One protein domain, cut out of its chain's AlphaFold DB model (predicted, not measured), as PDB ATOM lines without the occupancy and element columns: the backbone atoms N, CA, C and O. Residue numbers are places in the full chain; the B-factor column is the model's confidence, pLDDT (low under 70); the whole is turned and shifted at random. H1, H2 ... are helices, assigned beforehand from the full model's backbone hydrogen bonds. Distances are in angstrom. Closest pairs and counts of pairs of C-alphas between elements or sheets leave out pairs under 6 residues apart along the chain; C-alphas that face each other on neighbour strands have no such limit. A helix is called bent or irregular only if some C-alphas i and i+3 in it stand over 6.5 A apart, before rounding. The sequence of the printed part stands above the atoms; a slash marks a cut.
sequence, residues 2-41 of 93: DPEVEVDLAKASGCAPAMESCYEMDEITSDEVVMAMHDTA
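This is residues 2 to 41 of the 93 residues of an uncharacterized protein of Roseburia sp. AF25-25LB (UniProt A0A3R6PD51). Two longer helices, H1 and H4, stand at opposite ends of a small rounded body, and two short helices, H2 and H3, fill part of the space between them. The link of residues 14 to 19 also runs through that space, leading from the end of H1 back past it to H2, which packs on the first part of H1. The printed part has 40 residues with four named helices, in the order H1, H2, H3, H4 along the chain, and no named strand; 30 of these residues are in the helices, and the class is all helix. The whole is compact, with a radius of gyration of the C-alphas of 8.7 A, and its C-alphas span 23 by 18 by 17 A along the three main axes.

H1, the longest helix by residues, is residues 3 to 13, from Pro 3 to Ser 13. It begins at C-alpha 3, printed at (-28.811, 37.628, 33.686), and ends at C-alpha 13, printed at (-41.953, 45.083, 34.670), 15.1 A away. H2 is residues 20 to 24, from Glu 20 to Glu 24, with 7.7 A from first to last C-alpha. H3 is the shortest, residues 26 to 29, from Asp 26 to Thr 29, with 5.1 A from first to last C-alpha. H4 is residues 32 to 41, from Glu 32 to Ala 41, and measures 14.1 A from first to last C-alpha. It ends at the last printed residue, with C-alpha 41 at (-28.221, 54.693, 40.004). No helix is bent or irregular.

H1 and H2 touch, with 5 pairs of C-alphas within 8 A. Their closest C-alphas are those of Pro 3 and Cys 22, 5.7 A apart, and their centres are 11.4 A apart. H1 and H3 are close but not clearly touching; their closest C-alphas, those of Val 7 and Ile 28, are 7.0 A apart. H2 and H3 are also close but not clearly touching, with the closest C-alphas, those of Tyr 23 and Thr 29, 5.9 A apart and the centres 8.4 A apart. H3 and H4 touch only at the corner by their link, and only just, with 3 pairs of C-alphas within 8 A; the closest are those of Thr 29 and Met 35, 6.3 A apart. H2 and H4 are close but not clearly touching, with one pair of C-alphas within 8 A, those of Tyr 23 and Met 35, 8.0 A apart. H1 and H4 are apart, but only just: their closest C-alphas are 8.4 A apart. In H1 and H4 every O i to N i+4 pair is within hydrogen-bond range. In H2 this holds for 0 of 1 pairs, while 2 of its 2 O i to N i+3 pairs are within range; H3, with 4 residues, is too short for any O i to N i+4 pair, and its one O i to N i+3 pair is not within range.

The two C-alphas farthest apart are those of Asp 2 and Thr 40, 23.6 A apart, while the first and last printed C-alphas, those of Asp 2 and Ala 41, are 20.8 A apart. The link from H1 to H2, residues 14 to 19, is short. The link from H2 to H3, the single residue Met 25, is tight, and so is the link from H3 to H4, residues 30 and 31. No link is long. The printed part has no cut and runs from residue 2 to residue 41 of a full chain of 93 residues. The mean pLDDT of the printed part is 92.3, and no printed residue is under 70.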
ATOM      1  N   ASP A   2     -29.278  34.415  37.134       91.12
ATOM      2  CA  ASP A   2     -29.091  34.315  35.684       91.12
ATOM      3  C   ASP A   2     -29.450  35.668  35.042       91.12
ATOM      4  O   ASP A   2     -30.584  36.111  35.248       91.12
ATOM      5  N   PRO A   3     -28.529  36.344  34.326       90.94
ATOM      6  CA  PRO A   3     -28.811  37.628  33.686       90.94
ATOM      7  C   PRO A   3     -30.018  37.584  32.745       90.94
ATOM      8  O   PRO A   3     -30.784  38.542  32.702       90.94
ATOM      9  N   GLU A   4     -30.247  36.464  32.049       92.62
ATOM     10  CA  GLU A   4     -31.395  36.328  31.141       92.62
ATOM     11  C   GLU A   4     -32.727  36.462  31.898       92.62
ATOM     12  O   GLU A   4     -33.666  37.096  31.418       92.62
ATOM     13  N   VAL A   5     -32.789  35.954  33.134       94.38
ATOM     14  CA  VAL A   5     -33.982  36.054  33.987       94.38
ATOM     15  C   VAL A   5     -34.228  37.492  34.445       94.38
ATOM     16  O   VAL A   5     -35.380  37.923  34.512       94.38
ATOM     17  N   GLU A   6     -33.174  38.247  34.762       93.31
ATOM     18  CA  GLU A   6     -33.314  39.660  35.129       93.31
ATOM     19  C   GLU A   6     -33.716  40.525  33.932       93.31
ATOM     20  O   GLU A   6     -34.549  41.417  34.085       93.31
ATOM     21  N   VAL A   7     -33.204  40.228  32.734       93.44
ATOM     22  CA  VAL A   7     -33.610  40.909  31.496       93.44
ATOM     23  C   VAL A   7     -35.075  40.636  31.165       93.44
ATOM     24  O   VAL A   7     -35.817  41.566  30.843       93.44
ATOM     25  N   ASP A   8     -35.529  39.389  31.283       93.50
ATOM     26  CA  ASP A   8     -36.938  39.045  31.078       93.50
ATOM     27  C   ASP A   8     -37.846  39.745  32.096       93.50
ATOM     28  O   ASP A   8     -38.911  40.264  31.742       93.50
ATOM     29  N   LEU A   9     -37.412  39.823  33.358       92.38
ATOM     30  CA  LEU A   9     -38.126  40.566  34.391       92.38
ATOM     31  C   LEU A   9     -38.168  42.066  34.080       92.38
ATOM     32  O   LEU A   9     -39.229  42.679  34.221       92.38
ATOM     33  N   ALA A  10     -37.059  42.654  33.636       91.25
ATOM     34  CA  ALA A  10     -36.981  44.062  33.265       91.25
ATOM     35  C   ALA A  10     -37.931  44.390  32.110       91.25
ATOM     36  O   ALA A  10     -38.739  45.309  32.227       91.25
ATOM     37  N   LYS A  11     -37.957  43.568  31.056       89.44
ATOM     38  CA  LYS A  11     -38.902  43.714  29.933       89.44
ATOM     39  C   LYS A  11     -40.365  43.624  30.374       89.44
ATOM     40  O   LYS A  11     -41.215  44.337  29.848       89.44
ATOM     41  N   ALA A  12     -40.676  42.733  31.315       90.75
ATOM     42  CA  ALA A  12     -42.045  42.525  31.784       90.75
ATOM     43  C   ALA A  12     -42.526  43.610  32.761       90.75
ATOM     44  O   ALA A  12     -43.717  43.922  32.791       90.75
ATOM     45  N   SER A  13     -41.624  44.151  33.584       88.19
ATOM     46  CA  SER A  13     -41.953  45.083  34.670       88.19
ATOM     47  C   SER A  13     -41.632  46.547  34.362       88.19
ATOM     48  O   SER A  13     -42.190  47.429  35.011       88.19
ATOM     49  N   GLY A  14     -40.748  46.810  33.398       84.12
ATOM     50  CA  GLY A  14     -40.140  48.122  33.172       84.12
ATOM     51  C   GLY A  14     -39.136  48.530  34.258       84.12
ATOM     52  O   GLY A  14     -38.742  49.693  34.309       84.12
ATOM     53  N   CYS A  15     -38.752  47.618  35.157       90.12
ATOM     54  CA  CYS A  15     -37.762  47.881  36.197       90.12
ATOM     55  C   CYS A  15     -36.342  47.640  35.678       90.12
ATOM     56  O   CYS A  15     -36.091  46.662  34.978       90.12
ATOM     57  N   ALA A  16     -35.399  48.488  36.086       92.75
ATOM     58  CA  ALA A  16     -33.991  48.318  35.757       92.75
ATOM     59  C   ALA A  16     -33.404  47.051  36.437       92.75
ATOM     60  O   ALA A  16     -33.650  46.849  37.634       92.75
ATOM     61  N   PRO A  17     -32.651  46.196  35.713       94.00
ATOM     62  CA  PRO A  17     -31.949  45.049  36.296       94.00
ATOM     63  C   PRO A  17     -30.977  45.457  37.408       94.00
ATOM     64  O   PRO A  17     -30.380  46.533  37.360       94.00
ATOM     65  N   ALA A  18     -30.760  44.585  38.390       93.38
ATOM     66  CA  ALA A  18     -29.786  44.852  39.449       93.38
ATOM     67  C   ALA A  18     -28.370  44.425  39.039       93.38
ATOM     68  O   ALA A  18     -27.387  44.981  39.527       93.38
ATOM     69  N   MET A  19     -28.256  43.418  38.172       93.69
ATOM     70  CA  MET A  19     -26.973  42.854  37.768       93.69
ATOM     71  C   MET A  19     -26.332  43.641  36.618       93.69
ATOM     72  O   MET A  19     -26.909  43.748  35.537       93.69
ATOM     73  N   GLU A  20     -25.095  44.109  36.827       92.44
ATOM     74  CA  GLU A  20     -24.323  44.914  35.861       92.44
ATOM     75  C   GLU A  20     -24.219  44.263  34.472       92.44
ATOM     76  O   GLU A  20     -24.363  44.937  33.457       92.44
ATOM     77  N   SER A  21     -24.056  42.936  34.404       93.88
ATOM     78  CA  SER A  21     -23.928  42.224  33.125       93.88
ATOM     79  C   SER A  21     -25.160  42.346  32.219       93.88
ATOM     80  O   SER A  21     -25.049  42.136  31.016       93.88
ATOM     81  N   CYS A  22     -26.340  42.666  32.763       93.75
ATOM     82  CA  CYS A  22     -27.543  42.874  31.951       93.75
ATOM     83  C   CYS A  22     -27.418  44.118  31.059       93.75
ATOM     84  O   CYS A  22     -27.980  44.146  29.970       93.75
ATOM     85  N   TYR A  23     -26.642  45.120  31.484       93.19
ATOM     86  CA  TYR A  23     -26.418  46.365  30.745       93.19
ATOM     87  C   TYR A  23     -25.400  46.223  29.603       93.19
ATOM     88  O   TYR A  23     -25.128  47.187  28.897       93.19
ATOM     89  N   GLU A  24     -24.861  45.020  29.379       92.81
ATOM     90  CA  GLU A  24     -24.109  44.669  28.167       92.81
ATOM     91  C   GLU A  24     -25.017  44.084  27.067       92.81
ATOM     92  O   GLU A  24     -24.569  43.891  25.937       92.81
ATOM     93  N   MET A  25     -26.283  43.778  27.384       92.81
ATOM     94  CA  MET A  25     -27.223  43.128  26.468       92.81
ATOM     95  C   MET A  25     -28.004  44.159  25.647       92.81
ATOM     96  O   MET A  25     -28.473  45.175  26.171       92.81
ATOM     97  N   ASP A  26     -28.178  43.885  24.352       93.50
ATOM     98  CA  ASP A  26     -28.850  44.787  23.405       93.50
ATOM     99  C   ASP A  26     -30.270  45.139  23.863       93.50
ATOM    100  O   ASP A  26     -30.744  46.259  23.674       93.50
ATOM    101  N   GLU A  27     -30.963  44.207  24.510       90.31
ATOM    102  CA  GLU A  27     -32.340  44.425  24.940       90.31
ATOM    103  C   GLU A  27     -32.495  45.362  26.135       90.31
ATOM    104  O   GLU A  27     -33.595  45.857  26.358       90.31
ATOM    105  N   ILE A  28     -31.422  45.600  26.889       92.94
ATOM    106  CA  ILE A  28     -31.395  46.589  27.968       92.94
ATOM    107  C   ILE A  28     -30.828  47.907  27.452       92.94
ATOM    108  O   ILE A  28     -31.415  48.959  27.677       92.94
ATOM    109  N   THR A  29     -29.726  47.857  26.704       93.12
ATOM    110  CA  THR A  29     -29.069  49.067  26.177       93.12
ATOM    111  C   THR A  29     -29.918  49.830  25.163       93.12
ATOM    112  O   THR A  29     -29.750  51.040  25.012       93.12
ATOM    113  N   SER A  30     -30.844  49.150  24.482       92.50
ATOM    114  CA  SER A  30     -31.819  49.788  23.589       92.50
ATOM    115  C   SER A  30     -33.021  50.411  24.310       92.50
ATOM    116  O   SER A  30     -33.772  51.155  23.675       92.50
ATOM    117  N   ASP A  31     -33.207  50.158  25.611       92.31
ATOM    118  CA  ASP A  31     -34.248  50.789  26.423       92.31
ATOM    119  C   ASP A  31     -33.715  52.074  27.074       92.31
ATOM    120  O   ASP A  31     -33.018  52.065  28.091       92.31
ATOM    121  N   GLU A  32     -34.066  53.216  26.476       91.44
ATOM    122  CA  GLU A  32     -33.620  54.537  26.931       91.44
ATOM    123  C   GLU A  32     -34.040  54.856  28.376       91.44
ATOM    124  O   GLU A  32     -33.327  55.575  29.080       91.44
ATOM    125  N   VAL A  33     -35.180  54.336  28.845       90.94
ATOM    126  CA  VAL A  33     -35.674  54.601  30.204       90.94
ATOM    127  C   VAL A  33     -34.862  53.806  31.216       90.94
ATOM    128  O   VAL A  33     -34.436  54.362  32.230       90.94
ATOM    129  N   VAL A  34     -34.604  52.528  30.931       91.81
ATOM    130  CA  VAL A  34     -33.777  51.672  31.792       91.81
ATOM    131  C   VAL A  34     -32.342  52.193  31.859       91.81
ATOM    132  O   VAL A  34     -31.777  52.275  32.950       91.81
ATOM    133  N   MET A  35     -31.773  52.637  30.736       93.31
ATOM    134  CA  MET A  35     -30.436  53.239  30.727       93.31
ATOM    135  C   MET A  35     -30.380  54.563  31.505       93.31
ATOM    136  O   MET A  35     -29.433  54.792  32.252       93.31
ATOM    137  N   ALA A  36     -31.417  55.403  31.435       93.44
ATOM    138  CA  ALA A  36     -31.488  56.611  32.261       93.44
ATOM    139  C   ALA A  36     -31.589  56.297  33.769       93.44
ATOM    140  O   ALA A  36     -31.033  57.023  34.602       93.44
ATOM    141  N   MET A  37     -32.287  55.214  34.138       93.25
ATOM    142  CA  MET A  37     -32.328  54.728  35.522       93.25
ATOM    143  C   MET A  37     -30.957  54.227  35.984       93.25
ATOM    144  O   MET A  37     -30.551  54.562  37.094       93.25
ATOM    145  N   HIS A  38     -30.241  53.485  35.137       93.44
ATOM    146  CA  HIS A  38     -28.880  53.020  35.405       93.44
ATOM    147  C   HIS A  38     -27.918  54.188  35.651       93.44
ATOM    148  O   HIS A  38     -27.280  54.249  36.698       93.44
ATOM    149  N   ASP A  39     -27.902  55.180  34.759       94.19
ATOM    150  CA  ASP A  39     -27.045  56.363  34.902       94.19
ATOM    151  C   ASP A  39     -27.355  57.155  36.184       94.19
ATOM    152  O   ASP A  39     -26.464  57.710  36.825       94.19
ATOM    153  N   THR A  40     -28.625  57.190  36.598       93.88
ATOM    154  CA  THR A  40     -29.023  57.798  37.877       93.88
ATOM    155  C   THR A  40     -28.548  56.959  39.068       93.88
ATOM    156  O   THR A  40     -28.121  57.513  40.084       93.88
ATOM    157  N   ALA A  41     -28.614  55.630  38.956       93.12
ATOM    158  CA  ALA A  41     -28.221  54.693  40.004       93.12
ATOM    159  C   ALA A  41     -26.711  54.729  40.295       93.12
ATOM    160  O   ALA A  41     -26.336  54.641  41.462       93.12
TER     161      ALA A  41